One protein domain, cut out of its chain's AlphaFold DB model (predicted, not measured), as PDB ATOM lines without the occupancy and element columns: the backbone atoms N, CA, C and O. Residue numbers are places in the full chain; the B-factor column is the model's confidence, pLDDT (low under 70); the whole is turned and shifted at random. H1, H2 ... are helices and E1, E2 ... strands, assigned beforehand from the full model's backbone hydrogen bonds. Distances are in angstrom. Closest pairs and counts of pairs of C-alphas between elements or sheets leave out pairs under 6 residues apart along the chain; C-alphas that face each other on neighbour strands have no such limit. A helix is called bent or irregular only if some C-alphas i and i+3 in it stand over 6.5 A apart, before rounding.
ATOM      1  N   LYS A   5     -18.446 -38.004 -31.077       92.81
ATOM      2  CA  LYS A   5     -18.454 -38.603 -32.405       92.81
ATOM      3  C   LYS A   5     -19.153 -37.695 -33.403       92.81
ATOM      4  O   LYS A   5     -18.699 -37.539 -34.531       92.81
ATOM      5  N   GLU A   6     -20.288 -37.129 -32.997       93.31
ATOM      6  CA  GLU A   6     -21.153 -36.359 -33.880       93.31
ATOM      7  C   GLU A   6     -21.979 -35.331 -33.103       93.31
ATOM      8  O   GLU A   6     -22.399 -35.585 -31.973       93.31
ATOM      9  N   ILE A   7     -22.211 -34.172 -33.724       94.62
ATOM     10  CA  ILE A   7     -23.052 -33.099 -33.193       94.62
ATOM     11  C   ILE A   7     -24.065 -32.721 -34.274       94.62
ATOM     12  O   ILE A   7     -23.681 -32.332 -35.377       94.62
ATOM     13  N   ALA A   8     -25.352 -32.812 -33.948       94.88
ATOM     14  CA  ALA A   8     -26.444 -32.338 -34.791       94.88
ATOM     15  C   ALA A   8     -27.100 -31.111 -34.158       94.88
ATOM     16  O   ALA A   8     -27.303 -31.055 -32.945       94.88
ATOM     17  N   VAL A   9     -27.448 -30.124 -34.980       94.38
ATOM     18  CA  VAL A   9     -28.060 -28.881 -34.513       94.38
ATOM     19  C   VAL A   9     -29.273 -28.560 -35.365       94.38
ATOM     20  O   VAL A   9     -29.134 -28.305 -36.557       94.38
ATOM     21  N   LYS A  10     -30.453 -28.482 -34.744       94.00
ATOM     22  CA  LYS A  10     -31.695 -28.113 -35.433       94.00
ATOM     23  C   LYS A  10     -32.641 -27.380 -34.491       94.00
ATOM     24  O   LYS A  10     -32.766 -27.727 -33.316       94.00
ATOM     25  N   GLY A  11     -33.255 -26.306 -34.992       93.06
ATOM     26  CA  GLY A  11     -34.047 -25.392 -34.169       93.06
ATOM     27  C   GLY A  11     -33.240 -24.892 -32.970       93.06
ATOM     28  O   GLY A  11     -32.123 -24.388 -33.135       93.06
ATOM     29  N   LYS A  12     -33.785 -25.072 -31.766       95.38
ATOM     30  CA  LYS A  12     -33.124 -24.737 -30.496       95.38
ATOM     31  C   LYS A  12     -32.288 -25.871 -29.901       95.38
ATOM     32  O   LYS A  12     -31.675 -25.646 -28.869       95.38
ATOM     33  N   TYR A  13     -32.253 -27.061 -30.491       96.75
ATOM     34  CA  TYR A  13     -31.573 -28.205 -29.885       96.75
ATOM     35  C   TYR A  13     -30.201 -28.454 -30.500       96.75
ATOM     36  O   TYR A  13     -29.972 -28.241 -31.695       96.75
ATOM     37  N   ILE A  14     -29.298 -28.928 -29.650       96.75
ATOM     38  CA  ILE A  14     -27.969 -29.417 -29.999       96.75
ATOM     39  C   ILE A  14     -27.887 -30.825 -29.416       96.75
ATOM     40  O   ILE A  14     -27.991 -30.999 -28.202       96.75
ATOM     41  N   VAL A  15     -27.744 -31.832 -30.269       96.81
ATOM     42  CA  VAL A  15     -27.671 -33.239 -29.871       96.81
ATOM     43  C   VAL A  15     -26.253 -33.728 -30.102       96.81
ATOM     44  O   VAL A  15     -25.734 -33.629 -31.212       96.81
ATOM     45  N   VAL A  16     -25.631 -34.252 -29.051       96.00
ATOM     46  CA  VAL A  16     -24.249 -34.735 -29.056       96.00
ATOM     47  C   VAL A  16     -24.261 -36.245 -28.878       96.00
ATOM     48  O   VAL A  16     -24.826 -36.753 -27.909       96.00
ATOM     49  N   LEU A  17     -23.614 -36.964 -29.790       95.38
ATOM     50  CA  LEU A  17     -23.316 -38.387 -29.667       95.38
ATOM     51  C   LEU A  17     -21.830 -38.554 -29.391       95.38
ATOM     52  O   LEU A  17     -20.999 -38.040 -30.133       95.38
ATOM     53  N   TYR A  18     -21.503 -39.312 -28.354       94.56
ATOM     54  CA  TYR A  18     -20.131 -39.633 -27.981       94.56
ATOM     55  C   TYR A  18     -19.663 -40.953 -28.594       94.56
ATOM     56  O   TYR A  18     -20.474 -41.806 -28.961       94.56
ATOM     57  N   ASP A  19     -18.345 -41.155 -28.647       92.62
ATOM     58  CA  ASP A  19     -17.742 -42.395 -29.162       92.62
ATOM     59  C   ASP A  19     -18.201 -43.644 -28.389       92.62
ATOM     60  O   ASP A  19     -18.347 -44.724 -28.959       92.62
ATOM     61  N   ASN A  20     -18.513 -43.494 -27.098       92.00
ATOM     62  CA  ASN A  20     -19.054 -44.561 -26.253       92.00
ATOM     63  C   ASN A  20     -20.584 -44.736 -26.368       92.00
ATOM     64  O   ASN A  20     -21.192 -45.383 -25.517       92.00
ATOM     65  N   ASN A  21     -21.211 -44.142 -27.385       90.88
ATOM     66  CA  ASN A  21     -22.654 -44.145 -27.648       90.88
ATOM     67  C   ASN A  21     -23.521 -43.398 -26.633       90.88
ATOM     68  O   ASN A  21     -24.745 -43.445 -26.745       90.88
ATOM     69  N   ALA A  22     -22.927 -42.697 -25.665       93.44
ATOM     70  CA  ALA A  22     -23.691 -41.780 -24.833       93.44
ATOM     71  C   ALA A  22     -24.280 -40.658 -25.697       93.44
ATOM     72  O   ALA A  22     -23.692 -40.261 -26.704       93.44
ATOM     73  N   VAL A  23     -25.437 -40.152 -25.282       95.25
ATOM     74  CA  VAL A  23     -26.134 -39.055 -25.952       95.25
ATOM     75  C   VAL A  23     -26.397 -37.974 -24.923       95.25
ATOM     76  O   VAL A  23     -26.828 -38.276 -23.811       95.25
ATOM     77  N   GLU A  24     -26.155 -36.729 -25.302       96.38
ATOM     78  CA  GLU A  24     -26.502 -35.554 -24.512       96.38
ATOM     79  C   GLU A  24     -27.241 -34.545 -25.382       96.38
ATOM     80  O   GLU A  24     -27.058 -34.490 -26.598       96.38
ATOM     81  N   VAL A  25     -28.106 -33.760 -24.747       97.44
ATOM     82  CA  VAL A  25     -28.889 -32.728 -25.422       97.44
ATOM     83  C   VAL A  25     -28.682 -31.411 -24.696       97.44
ATOM     84  O   VAL A  25     -28.790 -31.343 -23.471       97.44
ATOM     85  N   TYR A  26     -28.413 -30.373 -25.474       97.75
ATOM     86  CA  TYR A  26     -28.331 -28.992 -25.030       97.75
ATOM     87  C   TYR A  26     -29.418 -28.169 -25.721       97.75
ATOM     88  O   TYR A  26     -29.872 -28.490 -26.825       97.75
ATOM     89  N   VAL A  27     -29.819 -27.085 -25.069       97.50
ATOM     90  CA  VAL A  27     -30.709 -26.068 -25.628       97.50
ATOM     91  C   VAL A  27     -29.880 -24.830 -25.930       97.50
ATOM     92  O   VAL A  27     -29.137 -24.350 -25.075       97.50
ATOM     93  N   LYS A  28     -30.001 -24.323 -27.157       96.62
ATOM     94  CA  LYS A  28     -29.311 -23.128 -27.630       96.62
ATOM     95  C   LYS A  28     -29.583 -21.955 -26.705       96.62
ATOM     96  O   LYS A  28     -30.725 -21.680 -26.342       96.62
ATOM     97  N   GLN A  29     -28.524 -21.214 -26.431       95.62
ATOM     98  CA  GLN A  29     -28.572 -19.944 -25.729       95.62
ATOM     99  C   GLN A  29     -27.812 -18.881 -26.515       95.62
ATOM    100  O   GLN A  29     -27.001 -19.185 -27.394       95.62
ATOM    101  N   LYS A  30     -28.089 -17.612 -26.208       94.62
ATOM    102  CA  LYS A  30     -27.390 -16.492 -26.835       94.62
ATOM    103  C   LYS A  30     -25.901 -16.562 -26.494       94.62
ATOM    104  O   LYS A  30     -25.530 -16.659 -25.327       94.62
ATOM    105  N   VAL A  31     -25.054 -16.451 -27.514       94.31
ATOM    106  CA  VAL A  31     -23.605 -16.337 -27.325       94.31
ATOM    107  C   VAL A  31     -23.311 -14.963 -26.717       94.31
ATOM    108  O   VAL A  31     -23.680 -13.929 -27.274       94.31
ATOM    109  N   THR A  32     -22.690 -14.951 -25.541       93.75
ATOM    110  CA  THR A  32     -22.302 -13.742 -24.798       93.75
ATOM    111  C   THR A  32     -20.878 -13.889 -24.258       93.75
ATOM    112  O   THR A  32     -20.368 -14.994 -24.118       93.75
ATOM    113  N   ILE A  33     -20.221 -12.780 -23.919       92.19
ATOM    114  CA  ILE A  33     -18.894 -12.835 -23.282       92.19
ATOM    115  C   ILE A  33     -18.966 -13.607 -21.952       92.19
ATOM    116  O   ILE A  33     -18.109 -14.439 -21.665       92.19
ATOM    117  N   ALA A  34     -20.040 -13.401 -21.182       92.25
ATOM    118  CA  ALA A  34     -20.253 -14.071 -19.904       92.25
ATOM    119  C   ALA A  34     -20.327 -15.602 -20.040       92.25
ATOM    120  O   ALA A  34     -19.671 -16.308 -19.276       92.25
ATOM    121  N   ILE A  35     -21.067 -16.125 -21.031       93.12
ATOM    122  CA  ILE A  35     -21.161 -17.581 -21.220       93.12
ATOM    123  C   ILE A  35     -19.835 -18.182 -21.694       93.12
ATOM    124  O   ILE A  35     -19.468 -19.265 -21.253       93.12
ATOM    125  N   LEU A  36     -19.065 -17.467 -22.521       94.31
ATOM    126  CA  LEU A  36     -17.741 -17.930 -22.945       94.31
ATOM    127  C   LEU A  36     -16.753 -17.988 -21.774       94.31
ATOM    128  O   LEU A  36     -15.999 -18.952 -21.670       94.31
ATOM    129  N   HIS A  37     -16.794 -17.022 -20.852       93.50
ATOM    130  CA  HIS A  37     -16.022 -17.108 -19.609       93.50
ATOM    131  C   HIS A  37     -16.470 -18.267 -18.719       93.50
ATOM    132  O   HIS A  37     -15.612 -18.939 -18.148       93.50
ATOM    133  N   LYS A  38     -17.782 -18.523 -18.615       93.31
ATOM    134  CA  LYS A  38     -18.310 -19.674 -17.867       93.31
ATOM    135  C   LYS A  38     -17.777 -20.986 -18.450       93.31
ATOM    136  O   LYS A  38     -17.151 -21.747 -17.723       93.31
ATOM    137  N   ILE A  39     -17.905 -21.187 -19.764       93.44
ATOM    138  CA  ILE A  39     -17.399 -22.375 -20.475       93.44
ATOM    139  C   ILE A  39     -15.883 -22.517 -20.307       93.44
ATOM    140  O   ILE A  39     -15.395 -23.604 -19.999       93.44
ATOM    141  N   ALA A  40     -15.120 -21.434 -20.472       92.75
ATOM    142  CA  ALA A  40     -13.677 -21.450 -20.246       92.75
ATOM    143  C   ALA A  40     -13.337 -21.890 -18.811       92.75
ATOM    144  O   ALA A  40     -12.503 -22.776 -18.623       92.75
ATOM    145  N   GLY A  41     -14.027 -21.327 -17.814       92.44
ATOM    146  CA  GLY A  41     -13.848 -21.651 -16.400       92.44
ATOM    147  C   GLY A  41     -14.212 -23.095 -16.049       92.44
ATOM    148  O   GLY A  41     -13.443 -23.751 -15.347       92.44
ATOM    149  N   GLU A  42     -15.318 -23.622 -16.584       91.00
ATOM    150  CA  GLU A  42     -15.718 -25.037 -16.450       91.00
ATOM    151  C   GLU A  42     -14.635 -25.997 -16.964       91.00
ATOM    152  O   GLU A  42     -14.492 -27.109 -16.458       91.00
ATOM    153  N   ASN A  43     -13.837 -25.546 -17.934       89.12
ATOM    154  CA  ASN A  43     -12.741 -26.304 -18.533       89.12
ATOM    155  C   ASN A  43     -11.360 -25.907 -17.977       89.12
ATOM    156  O   ASN A  43     -10.330 -26.234 -18.565       89.12
ATOM    157  N   GLY A  44     -11.316 -25.208 -16.836       91.06
ATOM    158  CA  GLY A  44     -10.078 -24.874 -16.127       91.06
ATOM    159  C   GLY A  44      -9.255 -23.740 -16.747       91.06
ATOM    160  O   GLY A  44      -8.132 -23.494 -16.306       91.06
ATOM    161  N   LEU A  45      -9.792 -23.026 -17.738       91.62
ATOM    162  CA  LEU A  45      -9.142 -21.871 -18.344       91.62
ATOM    163  C   LEU A  45      -9.511 -20.581 -17.612       91.62
ATOM    164  O   LEU A  45     -10.645 -20.374 -17.182       91.62
ATOM    165  N   LYS A  46      -8.537 -19.674 -17.513       90.06
ATOM    166  CA  LYS A  46      -8.727 -18.329 -16.966       90.06
ATOM    167  C   LYS A  46      -8.283 -17.307 -18.000       90.06
ATOM    168  O   LYS A  46      -7.129 -17.303 -18.413       90.06
ATOM    169  N   PHE A  47      -9.208 -16.437 -18.382       87.38
ATOM    170  CA  PHE A  47      -8.963 -15.304 -19.267       87.38
ATOM    171  C   PHE A  47      -9.293 -14.010 -18.532       87.38
ATOM    172  O   PHE A  47     -10.164 -14.001 -17.659       87.38
ATOM    173  N   HIS A  48      -8.615 -12.923 -18.893       85.88
ATOM    174  CA  HIS A  48      -8.981 -11.596 -18.410       85.88
ATOM    175  C   HIS A  48     -10.366 -11.215 -18.958       85.88
ATOM    176  O   HIS A  48     -10.690 -11.580 -20.088       85.88
ATOM    177  N   GLN A  49     -11.187 -10.496 -18.185       76.56
ATOM    178  CA  GLN A  49     -12.549 -10.133 -18.619       76.56
ATOM    179  C   GLN A  49     -12.546  -9.298 -19.909       76.56
ATOM    180  O   GLN A  49     -13.395  -9.489 -20.778       76.56
ATOM    181  N   ASP A  50     -11.534  -8.445 -20.079       83.44
ATOM    182  CA  ASP A  50     -11.418  -7.571 -21.253       83.44
ATOM    183  C   ASP A  50     -10.887  -8.285 -22.503       83.44
ATOM    184  O   ASP A  50     -11.015  -7.763 -23.608       83.44
ATOM    185  N   THR A  51     -10.368  -9.515 -22.379       82.88
ATOM    186  CA  THR A  51      -9.814 -10.272 -23.515       82.88
ATOM    187  C   THR A  51     -10.822 -10.407 -24.661       82.88
ATOM    188  O   THR A  51     -10.462 -10.276 -25.832       82.88
ATOM    189  N   ALA A  52     -12.096 -10.637 -24.336       81.00
ATOM    190  CA  ALA A  52     -13.161 -10.727 -25.330       81.00
ATOM    191  C   ALA A  52     -13.633  -9.355 -25.836       81.00
ATOM    192  O   ALA A  52     -14.100  -9.256 -26.968       81.00
ATOM    193  N   VAL A  53     -13.528  -8.309 -25.010       82.19
ATOM    194  CA  VAL A  53     -13.920  -6.936 -25.367       82.19
ATOM    195  C   VAL A  53     -12.962  -6.369 -26.413       82.19
ATOM    196  O   VAL A  53     -13.408  -5.789 -27.398       82.19
ATOM    197  N   GLU A  54     -11.662  -6.601 -26.243       86.94
ATOM    198  CA  GLU A  54     -10.611  -6.104 -27.137       86.94
ATOM    199  C   GLU A  54     -10.597  -6.806 -28.504       86.94
ATOM    200  O   GLU A  54     -10.290  -6.183 -29.518       86.94
ATOM    201  N   ASN A  55     -10.933  -8.100 -28.545       89.25
ATOM    202  CA  ASN A  55     -10.752  -8.945 -29.735       89.25
ATOM    203  C   ASN A  55     -12.071  -9.394 -30.388       89.25
ATOM    204  O   ASN A  55     -12.075  -9.943 -31.490       89.25
ATOM    205  N   GLY A  56     -13.199  -9.179 -29.712       90.75
ATOM    206  CA  GLY A  56     -14.511  -9.635 -30.143       90.75
ATOM    207  C   GLY A  56     -14.841 -11.073 -29.727       90.75
ATOM    208  O   GLY A  56     -13.986 -11.920 -29.454       90.75
ATOM    209  N   ILE A  57     -16.145 -11.355 -29.705       91.75
ATOM    210  CA  ILE A  57     -16.705 -12.611 -29.194       91.75
ATOM    211  C   ILE A  57     -16.288 -13.835 -30.021       91.75
ATOM    212  O   ILE A  57     -16.088 -14.917 -29.468       91.75
ATOM    213  N   GLU A  58     -16.131 -13.668 -31.337       92.25
ATOM    214  CA  GLU A  58     -15.815 -14.783 -32.228       92.25
ATOM    215  C   GLU A  58     -14.380 -15.261 -32.077       92.25
ATOM    216  O   GLU A  58     -14.118 -16.463 -31.998       92.25
ATOM    217  N   TRP A  59     -13.455 -14.303 -32.005       93.50
ATOM    218  CA  TRP A  59     -12.059 -14.576 -31.719       93.50
ATOM    219  C   TRP A  59     -11.923 -15.266 -30.364       93.50
ATOM    220  O   TRP A  59     -11.230 -16.275 -30.256       93.50
ATOM    221  N   PHE A  60     -12.643 -14.776 -29.348       94.56
ATOM    222  CA  PHE A  60     -12.561 -15.339 -28.007       94.56
ATOM    223  C   PHE A  60     -13.032 -16.795 -27.960       94.56
ATOM    224  O   PHE A  60     -12.343 -17.648 -27.407       94.56
ATOM    225  N   ALA A  61     -14.153 -17.112 -28.610       94.12
ATOM    226  CA  ALA A  61     -14.645 -18.482 -28.704       94.12
ATOM    227  C   ALA A  61     -13.640 -19.428 -29.389       94.12
ATOM    228  O   ALA A  61     -13.358 -20.505 -28.862       94.12
ATOM    229  N   LYS A  62     -13.054 -19.009 -30.520       93.38
ATOM    230  CA  LYS A  62     -11.995 -19.771 -31.209       93.38
ATOM    231  C   LYS A  62     -10.772 -19.963 -30.320       93.38
ATOM    232  O   LYS A  62     -10.255 -21.067 -30.225       93.38
ATOM    233  N   LYS A  63     -10.366 -18.924 -29.586       93.69
ATOM    234  CA  LYS A  63      -9.228 -19.004 -28.668       93.69
ATOM    235  C   LYS A  63      -9.444 -20.043 -27.565       93.69
ATOM    236  O   LYS A  63      -8.499 -20.755 -27.224       93.69
ATOM    237  N   ILE A  64     -10.653 -20.136 -27.006       94.00
ATOM    238  CA  ILE A  64     -11.005 -21.157 -26.007       94.00
ATOM    239  C   ILE A  64     -10.876 -22.559 -26.622       94.00
ATOM    240  O   ILE A  64     -10.199 -23.409 -26.045       94.00
ATOM    241  N   LEU A  65     -11.472 -22.773 -27.801       93.50
ATOM    242  CA  LEU A  65     -11.435 -24.043 -28.541       93.50
ATOM    243  C   LEU A  65      -9.998 -24.489 -28.850       93.50
ATOM    244  O   LEU A  65      -9.580 -25.578 -28.454       93.50
ATOM    245  N   ASP A  66      -9.203 -23.596 -29.441       92.12
ATOM    246  CA  ASP A  66      -7.796 -23.839 -29.768       92.12
ATOM    247  C   ASP A  66      -6.971 -24.198 -28.523       92.12
ATOM    248  O   ASP A  66      -6.109 -25.074 -28.569       92.12
ATOM    249  N   THR A  67      -7.241 -23.542 -27.388       91.94
ATOM    250  CA  THR A  67      -6.510 -23.782 -26.133       91.94
ATOM    251  C   THR A  67      -6.838 -25.150 -25.529       91.94
ATOM    252  O   THR A  67      -5.965 -25.775 -24.930       91.94
ATOM    253  N   LEU A  68      -8.073 -25.638 -25.692       89.00
ATOM    254  CA  LEU A  68      -8.495 -26.957 -25.204       89.00
ATOM    255  C   LEU A  68      -8.165 -28.100 -26.175       89.00
ATOM    256  O   LEU A  68      -8.363 -29.266 -25.833       89.00
ATOM    257  N   GLY A  69      -7.624 -27.782 -27.353       84.62
ATOM    258  CA  GLY A  69      -7.168 -28.762 -28.335       84.62
ATOM    259  C   GLY A  69      -8.280 -29.383 -29.184       84.62
ATOM    260  O   GLY A  69      -8.012 -30.342 -29.907       84.62
ATOM    261  N   ASP A  70      -9.500 -28.843 -29.123       87.00
ATOM    262  CA  ASP A  70     -10.586 -29.185 -30.042       87.00
ATOM    263  C   ASP A  70     -11.053 -27.916 -30.770       87.00
ATOM    264  O   ASP A  70     -11.689 -27.061 -30.153       87.00
ATOM    265  N   PRO A  71     -10.760 -27.771 -32.075       86.06
ATOM    266  CA  PRO A  71     -11.061 -26.546 -32.810       86.06
ATOM    267  C   PRO A  71     -12.558 -26.353 -33.082       86.06
ATOM    268  O   PRO A  71     -12.960 -25.285 -33.544       86.06
ATOM    269  N   ASN A  72     -13.392 -27.371 -32.844       91.44
ATOM    270  CA  ASN A  72     -14.781 -27.372 -33.286       91.44
ATOM    271  C   ASN A  72     -15.773 -27.355 -32.129       91.44
ATOM    272  O   ASN A  72     -16.808 -26.698 -32.262       91.44
ATOM    273  N   ALA A  73     -15.515 -28.071 -31.027       94.50
ATOM    274  CA  ALA A  73     -16.470 -28.109 -29.926       94.50
ATOM    275  C   ALA A  73     -15.891 -28.378 -28.534       94.50
ATOM    276  O   ALA A  73     -14.937 -29.123 -28.344       94.50
ATOM    277  N   ILE A  74     -16.606 -27.858 -27.536       94.31
ATOM    278  CA  ILE A  74     -16.503 -28.215 -26.121       94.31
ATOM    279  C   ILE A  74     -17.876 -28.715 -25.689       94.31
ATOM    280  O   ILE A  74     -18.871 -27.999 -25.809       94.31
ATOM    281  N   VAL A  75     -17.932 -29.952 -25.205       93.50
ATOM    282  CA  VAL A  75     -19.155 -30.651 -24.785       93.50
ATOM    283  C   VAL A  75     -18.851 -31.545 -23.579       93.50
ATOM    284  O   VAL A  75     -17.692 -31.799 -23.252       93.50
ATOM    285  N   GLY A  76     -19.890 -32.044 -22.913       89.88
ATOM    286  CA  GLY A  76     -19.786 -32.913 -21.736       89.88
ATOM    287  C   GLY A  76     -19.865 -32.169 -20.403       89.88
ATOM    288  O   GLY A  76     -20.068 -32.811 -19.370       89.88
ATOM    289  N   GLY A  77     -19.753 -30.837 -20.438       90.88
ATOM    290  CA  GLY A  77     -20.023 -29.929 -19.324       90.88
ATOM    291  C   GLY A  77     -21.493 -29.522 -19.224       90.88
ATOM    292  O   GLY A  77     -22.365 -30.086 -19.902       90.88
ATOM    293  N   GLU A  78     -21.753 -28.542 -18.361       93.50
ATOM    294  CA  GLU A  78     -23.076 -27.933 -18.218       93.50
ATOM    295  C   GLU A  78     -23.399 -27.060 -19.428       93.50
ATOM    296  O   GLU A  78     -24.510 -27.119 -19.950       93.50
ATOM    297  N   ASP A  79     -22.404 -26.336 -19.933       95.56
ATOM    298  CA  ASP A  79     -22.502 -25.593 -21.178       95.56
ATOM    299  C   ASP A  79     -21.683 -26.246 -22.297       95.56
ATOM    300  O   ASP A  79     -20.688 -26.942 -22.076       95.56
ATOM    301  N   CYS A  80     -22.119 -26.022 -23.534       95.44
ATOM    302  CA  CYS A  80     -21.387 -26.407 -24.730       95.44
ATOM    303  C   CYS A  80     -21.065 -25.197 -25.602       95.44
ATOM    304  O   CYS A  80     -21.856 -24.254 -25.704       95.44
ATOM    305  N   LEU A  81     -19.942 -25.285 -26.310       96.38
ATOM    306  CA  LEU A  81     -19.549 -24.378 -27.383       96.38
ATOM    307  C   LEU A  81     -19.312 -25.201 -28.645       96.38
ATOM    308  O   LEU A  81     -18.650 -26.229 -28.583       96.38
ATOM    309  N   TYR A  82     -19.841 -24.758 -29.780       95.00
ATOM    310  CA  TYR A  82     -19.674 -25.425 -31.068       95.00
ATOM    311  C   TYR A  82     -19.568 -24.396 -32.197       95.00
ATOM    312  O   TYR A  82     -20.358 -23.450 -32.257       95.00
ATOM    313  N   ILE A  83     -18.614 -24.600 -33.105       93.56
ATOM    314  CA  ILE A  83     -18.527 -23.892 -34.384       93.56
ATOM    315  C   ILE A  83     -19.012 -24.837 -35.478       93.56
ATOM    316  O   ILE A  83     -18.429 -25.894 -35.710       93.56
ATOM    317  N   ASN A  84     -20.092 -24.458 -36.166       89.94
ATOM    318  CA  ASN A  84     -20.585 -25.253 -37.287       89.94
ATOM    319  C   ASN A  84     -19.735 -25.053 -38.557       89.94
ATOM    320  O   ASN A  84     -18.903 -24.154 -38.649       89.94
ATOM    321  N   LYS A  85     -20.009 -25.857 -39.592       87.75
ATOM    322  CA  LYS A  85     -19.316 -25.795 -40.894       87.75
ATOM    323  C   LYS A  85     -19.391 -24.425 -41.592       87.75
ATOM    324  O   LYS A  85     -18.564 -24.144 -42.449       87.75
ATOM    325  N   ASN A  86     -20.356 -23.584 -41.218       88.94
ATOM    326  CA  ASN A  86     -20.542 -22.235 -41.756       88.94
ATOM    327  C   ASN A  86     -19.875 -21.161 -40.873       88.94
ATOM    328  O   ASN A  86     -20.242 -19.992 -40.960       88.94
ATOM    329  N   ASN A  87     -18.951 -21.543 -39.984       87.38
ATOM    330  CA  ASN A  87     -18.304 -20.666 -39.001       87.38
ATOM    331  C   ASN A  87     -19.274 -19.941 -38.051       87.38
ATOM    332  O   ASN A  87     -18.917 -18.937 -37.440       87.38
ATOM    333  N   THR A  88     -20.499 -20.446 -37.889       91.38
ATOM    334  CA  THR A  88     -21.455 -19.890 -36.929       91.38
ATOM    335  C   THR A  88     -21.178 -20.444 -35.542       91.38
ATOM    336  O   THR A  88     -21.141 -21.662 -35.345       91.38
ATOM    337  N   LEU A  89     -21.053 -19.539 -34.575       94.50
ATOM    338  CA  LEU A  89     -20.906 -19.873 -33.166       94.50
ATOM    339  C   LEU A  89     -22.240 -20.230 -32.533       94.50
ATOM    340  O   LEU A  89     -23.227 -19.502 -32.646       94.50
ATOM    341  N   ILE A  90     -22.249 -21.357 -31.834       95.81
ATOM    342  CA  ILE A  90     -23.423 -21.889 -31.166       95.81
ATOM    343  C   ILE A  90     -23.022 -22.238 -29.735       95.81
ATOM    344  O   ILE A  90     -22.076 -22.987 -29.504       95.81
ATOM    345  N   CYS A  91     -23.758 -21.692 -28.772       96.56
ATOM    346  CA  CYS A  91     -23.670 -22.079 -27.369       96.56
ATOM    347  C   CYS A  91     -24.967 -22.762 -26.949       96.56
ATOM    348  O   CYS A  91     -26.041 -22.441 -27.466       96.56
ATOM    349  N   GLY A  92     -24.880 -23.659 -25.977       96.94
ATOM    350  CA  GLY A  92     -26.050 -24.285 -25.376       96.94
ATOM    351  C   GLY A  92     -25.813 -24.625 -23.920       96.94
ATOM    352  O   GLY A  92     -24.669 -24.800 -23.520       96.94
ATOM    353  N   ASN A  93     -26.891 -24.696 -23.150       96.69
ATOM    354  CA  ASN A  93     -26.875 -25.216 -21.788       96.69
ATOM    355  C   ASN A  93     -27.532 -26.597 -21.788       96.69
ATOM    356  O   ASN A  93     -28.430 -26.862 -22.599       96.69
ATOM    357  N   ARG A  94     -27.053 -27.506 -20.940       96.56
ATOM    358  CA  ARG A  94     -27.548 -28.877 -20.876       96.56
ATOM    359  C   ARG A  94     -29.047 -28.857 -20.599       96.56
ATOM    360  O   ARG A  94     -29.548 -28.100 -19.775       96.56
ATOM    361  N   TYR A  95     -29.784 -29.701 -21.312       96.94
ATOM    362  CA  TYR A  95     -31.220 -29.813 -21.117       96.94
ATOM    363  C   TYR A  95     -31.534 -30.192 -19.659       96.94
ATOM    364  O   TYR A  95     -31.002 -31.172 -19.147       96.94
ATOM    365  N   ALA A  96     -32.411 -29.425 -19.005       92.25
ATOM    366  CA  ALA A  96     -32.681 -29.530 -17.565       92.25
ATOM    367  C   ALA A  96     -33.444 -30.805 -17.133       92.25
ATOM    368  O   ALA A  96     -33.635 -31.029 -15.942       92.25
ATOM    369  N   GLY A  97     -33.891 -31.635 -18.079       94.00
ATOM    370  CA  GLY A  97     -34.535 -32.925 -17.815       94.00
ATOM    371  C   GLY A  97     -33.702 -34.113 -18.294       94.00
ATOM    372  O   GLY A  97     -32.505 -34.011 -18.561       94.00
ATOM    373  N   THR A  98     -34.342 -35.268 -18.450       94.62
ATOM    374  CA  THR A  98     -33.655 -36.458 -18.955       94.62
ATOM    375  C   THR A  98     -33.376 -36.349 -20.454       94.62
ATOM    376  O   THR A  98     -34.126 -35.740 -21.221       94.62
ATOM    377  N   VAL A  99     -32.321 -37.029 -20.911       94.94
ATOM    378  CA  VAL A  99     -32.001 -37.114 -22.344       94.94
ATOM    379  C   VAL A  99     -33.161 -37.738 -23.130       94.94
ATOM    380  O   VAL A  99     -33.476 -37.270 -24.217       94.94
ATOM    381  N   LYS A 100     -33.849 -38.754 -22.584       93.81
ATOM    382  CA  LYS A 100     -34.974 -39.409 -23.277       93.81
ATOM    383  C   LYS A 100     -36.159 -38.455 -23.467       93.81
ATOM    384  O   LYS A 100     -36.737 -38.438 -24.548       93.81
ATOM    385  N   GLU A 101     -36.491 -37.638 -22.467       94.94
ATOM    386  CA  GLU A 101     -37.514 -36.588 -22.605       94.94
ATOM    387  C   GLU A 101     -37.121 -35.545 -23.650       94.94
ATOM    388  O   GLU A 101     -37.953 -35.153 -24.463       94.94
ATOM    389  N   ALA A 102     -35.854 -35.118 -23.661       96.56
ATOM    390  CA  ALA A 102     -35.362 -34.171 -24.655       96.56
ATOM    391  C   ALA A 102     -35.490 -34.731 -26.080       96.56
ATOM    392  O   ALA A 102     -35.996 -34.051 -26.967       96.56
ATOM    393  N   LEU A 103     -35.091 -35.991 -26.290       96.12
ATOM    394  CA  LEU A 103     -35.201 -36.659 -27.589       96.12
ATOM    395  C   LEU A 103     -36.660 -36.818 -28.041       96.12
ATOM    396  O   LEU A 103     -36.933 -36.622 -29.219       96.12
ATOM    397  N   ARG A 104     -37.596 -37.105 -27.124       95.50
ATOM    398  CA  ARG A 104     -39.039 -37.140 -27.438       95.50
ATOM    399  C   ARG A 104     -39.552 -35.784 -27.907       95.50
ATOM    400  O   ARG A 104     -40.180 -35.716 -28.952       95.50
ATOM    401  N   LYS A 105     -39.202 -34.705 -27.202       95.88
ATOM    402  CA  LYS A 105     -39.579 -33.343 -27.613       95.88
ATOM    403  C   LYS A 105     -39.024 -32.974 -28.984       95.88
ATOM    404  O   LYS A 105     -39.712 -32.334 -29.763       95.88
ATOM    405  N   ILE A 106     -37.784 -33.368 -29.277       96.50
ATOM    406  CA  ILE A 106     -37.175 -33.163 -30.598       96.50
ATOM    407  C   ILE A 106     -37.937 -33.957 -31.662       96.50
ATOM    408  O   ILE A 106     -38.225 -33.420 -32.725       96.50
ATOM    409  N   ALA A 107     -38.264 -35.218 -31.379       96.12
ATOM    410  CA  ALA A 107     -39.012 -36.063 -32.296       96.12
ATOM    411  C   ALA A 107     -40.398 -35.492 -32.608       96.12
ATOM    412  O   ALA A 107     -40.767 -35.402 -33.770       96.12
ATOM    413  N   GLU A 108     -41.123 -35.045 -31.585       95.88
ATOM    414  CA  GLU A 108     -42.423 -34.387 -31.729       95.88
ATOM    415  C   GLU A 108     -42.313 -33.068 -32.512       95.88
ATOM    416  O   GLU A 108     -43.093 -32.834 -33.427       95.88
ATOM    417  N   GLU A 109     -41.327 -32.218 -32.196       96.56
ATOM    418  CA  GLU A 109     -41.148 -30.899 -32.830       96.56
ATOM    419  C   GLU A 109     -40.759 -30.992 -34.316       96.56
ATOM    420  O   GLU A 109     -41.062 -30.079 -35.083       96.56
ATOM    421  N   PHE A 110     -40.095 -32.074 -34.731       95.75
ATOM    422  CA  PHE A 110     -39.637 -32.277 -36.112       95.75
ATOM    423  C   PHE A 110     -40.304 -33.462 -36.819       95.75
ATOM    424  O   PHE A 110     -39.796 -33.891 -37.851       95.75
ATOM    425  N   GLU A 111     -41.405 -33.981 -36.269       95.25
ATOM    426  CA  GLU A 111     -42.191 -35.084 -36.843       95.25
ATOM    427  C   GLU A 111     -41.338 -36.330 -37.175       95.25
ATOM    428  O   GLU A 111     -41.478 -36.955 -38.225       95.25
ATOM    429  N   ILE A 112     -40.418 -36.692 -36.274       94.81
ATOM    430  CA  ILE A 112     -39.537 -37.857 -36.421       94.81
ATOM    431  C   ILE A 112     -40.155 -39.065 -35.718       94.81
ATOM    432  O   ILE A 112     -40.300 -39.083 -34.495       94.81
ATOM    433  N   ASP A 113     -40.412 -40.129 -36.472       93.94
ATOM    434  CA  ASP A 113     -40.888 -41.389 -35.907       93.94
ATOM    435  C   ASP A 113     -39.867 -42.038 -34.960       93.94
ATOM    436  O   ASP A 113     -38.661 -42.117 -35.241       93.94
ATOM    437  N   TYR A 114     -40.368 -42.588 -33.853       91.81
ATOM    438  CA  TYR A 114     -39.573 -43.360 -32.903       91.81
ATOM    439  C   TYR A 114     -40.361 -44.525 -32.298       91.81
ATOM    440  O   TYR A 114     -41.589 -44.537 -32.282       91.81
ATOM    441  N   GLN A 115     -39.636 -45.522 -31.783       89.25
ATOM    442  CA  GLN A 115     -40.222 -46.665 -31.079       89.25
ATOM    443  C   GLN A 115     -40.016 -46.514 -29.571       89.25
ATOM    444  O   GLN A 115     -38.899 -46.260 -29.115       89.25
ATOM    445  N   ASP A 116     -41.061 -46.737 -28.773       86.19
ATOM    446  CA  ASP A 116     -40.984 -46.608 -27.310       86.19
ATOM    447  C   ASP A 116     -39.986 -47.567 -26.647       86.19
ATOM    448  O   ASP A 116     -39.386 -47.242 -25.611       86.19
ATOM    449  N   THR A 117     -39.778 -48.727 -27.272       91.25
ATOM    450  CA  THR A 117     -38.838 -49.770 -26.843       91.25
ATOM    451  C   THR A 117     -37.376 -49.370 -27.022       91.25
ATOM    452  O   THR A 117     -36.496 -50.018 -26.453       91.25
ATOM    453  N   TRP A 118     -37.083 -48.306 -27.775       91.50
ATOM    454  CA  TRP A 118     -35.712 -47.863 -27.974       91.50
ATOM    455  C   TRP A 118     -35.097 -47.306 -26.693       91.50
ATOM    456  O   TRP A 118     -35.691 -46.519 -25.935       91.50
ATOM    457  N   ASN A 119     -33.842 -47.689 -26.477       90.75
ATOM    458  CA  ASN A 119     -33.010 -47.047 -25.476       90.75
ATOM    459  C   ASN A 119     -32.523 -45.673 -25.977       90.75
ATOM    460  O   ASN A 119     -32.588 -45.350 -27.165       90.75
ATOM    461  N   THR A 120     -32.001 -44.856 -25.064       92.25
ATOM    462  CA  THR A 120     -31.547 -43.488 -25.367       92.25
ATOM    463  C   THR A 120     -30.473 -43.436 -26.458       92.25
ATOM    464  O   THR A 120     -30.430 -42.478 -27.223       92.25
ATOM    465  N   GLN A 121     -29.623 -44.462 -26.569       92.81
ATOM    466  CA  GLN A 121     -28.550 -44.498 -27.568       92.81
ATOM    467  C   GLN A 121     -29.104 -44.746 -28.976       92.81
ATOM    468  O   GLN A 121     -28.743 -44.041 -29.917       92.81
ATOM    469  N   GLN A 122     -29.997 -45.730 -29.119       93.75
ATOM    470  CA  GLN A 122     -30.694 -46.021 -30.377       93.75
ATOM    471  C   GLN A 122     -31.499 -44.806 -30.834       93.75
ATOM    472  O   GLN A 122     -31.371 -44.371 -31.978       93.75
ATOM    473  N   PHE A 123     -32.261 -44.215 -29.912       93.94
ATOM    474  CA  PHE A 123     -33.091 -43.062 -30.215       93.94
ATOM    475  C   PHE A 123     -32.254 -41.833 -30.589       93.94
ATOM    476  O   PHE A 123     -32.499 -41.214 -31.620       93.94
ATOM    477  N   GLY A 124     -31.200 -41.524 -29.829       92.94
ATOM    478  CA  GLY A 124     -30.320 -40.399 -30.142       92.94
ATOM    479  C   GLY A 124     -29.616 -40.540 -31.493       92.94
ATOM    480  O   GLY A 124     -29.503 -39.558 -32.221       92.94
ATOM    481  N   ARG A 125     -29.215 -41.759 -31.882       93.88
ATOM    482  CA  ARG A 125     -28.663 -42.025 -33.223       93.88
ATOM    483  C   ARG A 125     -29.683 -41.780 -34.333       93.88
ATOM    484  O   ARG A 125     -29.314 -41.195 -35.347       93.88
ATOM    485  N   LYS A 126     -30.944 -42.204 -34.156       94.38
ATOM    486  CA  LYS A 126     -32.019 -41.902 -35.118       94.38
ATOM    487  C   LYS A 126     -32.176 -40.394 -35.266       94.38
ATOM    488  O   LYS A 126     -32.073 -39.903 -36.380       94.38
ATOM    489  N   ILE A 127     -32.339 -39.675 -34.154       93.50
ATOM    490  CA  ILE A 127     -32.483 -38.216 -34.160       93.50
ATOM    491  C   ILE A 127     -31.319 -37.556 -34.898       93.50
ATOM    492  O   ILE A 127     -31.547 -36.814 -35.840       93.50
ATOM    493  N   ILE A 128     -30.068 -37.868 -34.553       93.88
ATOM    494  CA  ILE A 128     -28.907 -37.274 -35.231       93.88
ATOM    495  C   ILE A 128     -28.924 -37.524 -36.742       93.88
ATOM    496  O   ILE A 128     -28.571 -36.624 -37.494       93.88
ATOM    497  N   ASN A 129     -29.336 -38.709 -37.195       92.94
ATOM    498  CA  ASN A 129     -29.407 -39.006 -38.623       92.94
ATOM    499  C   ASN A 129     -30.498 -38.205 -39.350       92.94
ATOM    500  O   ASN A 129     -30.272 -37.813 -40.487       92.94
ATOM    501  N   GLU A 130     -31.632 -37.945 -38.700       93.25
ATOM    502  CA  GLU A 130     -32.752 -37.167 -39.262       93.25
ATOM    503  C   GLU A 130     -32.538 -35.643 -39.171       93.25
ATOM    504  O   GLU A 130     -33.175 -34.865 -39.879       93.25
ATOM    505  N   LEU A 131     -31.655 -35.191 -38.273       87.38
ATOM    506  CA  LEU A 131     -31.325 -33.773 -38.103       87.38
ATOM    507  C   LEU A 131     -30.154 -33.294 -38.985       87.38
ATOM    508  O   LEU A 131     -29.831 -32.105 -38.924       87.38
ATOM    509  N   LYS A 132     -29.508 -34.188 -39.745       75.75
ATOM    510  CA  LYS A 132     -28.484 -33.839 -40.748       75.75
ATOM    511  C   LYS A 132     -29.078 -33.058 -41.913       75.75
ATOM    512  O   LYS A 132     -28.334 -32.195 -42.429       75.75
TER     513      LYS A 132
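AT A GLANCE: This is residues 5 to 132 of the 132 residues of an uncharacterized protein of Capnocytophaga endodontalis (UniProt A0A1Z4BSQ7). A strongly twisted, curled sheet of five strands sits in the middle of a rod, with a pair of helices over each face: H1 and H3 side by side at the E4 and E5 end, H4 and H5 side by side on the opposite face over E1, E2 and E3. Short H2 caps the far end beyond H1 and H3. The printed part has 128 residues with five named helices and five named strands, in the order E1 E2 E3 H1 H2 H3 E4 E5 H4 H5; the class is mixed, helices and strands. The antiparallel sheet, in order E1 E2 E3 E5 E4, is a folded sheet, bent back on itself: E1 and E2 face E5 and E4, with E3 as the hinge. The whole is compact, with a radius of gyration of the C-alphas of 15.3 A, and spans 50 by 25 by 24 A.

HOW THE PARTS SIT: Start at E1, residues 5 to 10, E2, residues 13 to 18, and E3, residues 23 to 29: they form a meander, each strand the antiparallel neighbour of the one before. Look for N 8 and O 15 at 2.9 A, then N 16 and O 24 at 2.8 A. Next come H1, residues 33 to 42, H2, residues 51 to 55, and H3, residues 57 to 68. H1 and H3 touch, Ile 33 and Ile 57 having the closest C-alphas at 6.3 A, with a shallow tilt of 9 degrees, the same way. H2 and H3 only just touch, with 3 pairs of C-alphas within 8 A, only at the corner and with residues 59 to 60 of H3 alone; their closest C-alphas, Ala 52 and Phe 60, are 5.4 A apart. E4, residues 79 to 83, and E5, residues 89 to 94, form a hairpin, with N 82 and O 90 at 2.9 A. E5 pairs with E3 through N 27 and O 93 at 2.8 A. H1 is on the sheet at a height of 9.1 A, H3 on the same face at 9.3 A. H4, residues 99 to 109, and H5, residues 120 to 130, are on the opposite face, at heights of 9.6 A and 8.9 A. They touch, Lys 100 and Thr 120 having the closest C-alphas at 5.7 A, with a shallow tilt of 31 degrees, the same way. In H1, H3, H4 and H5 every O i to N i+4 pair is within hydrogen-bond range; H2 has 0 of 1, and 0 of 2 for O i to N i+3.

IN THESE COORDINATES: Find C-alpha 5 at (-18.454, -38.603, -32.405), where E1 begins its 17.2 A. E3 runs 19.3 A to C-alpha 29 at (-28.572, -19.944, -25.729). H3 is 17.0 A long, and H5 runs 15.3 A to C-alpha 130 at (-32.752, -37.167, -39.262).

THE WHOLE: The two C-alphas farthest apart, those of Glu 54 and Thr 117, are 52.0 A apart. The printed part has no cut, and no link is long. The mean pLDDT of the printed part is 92.6, and no printed residue is under 70.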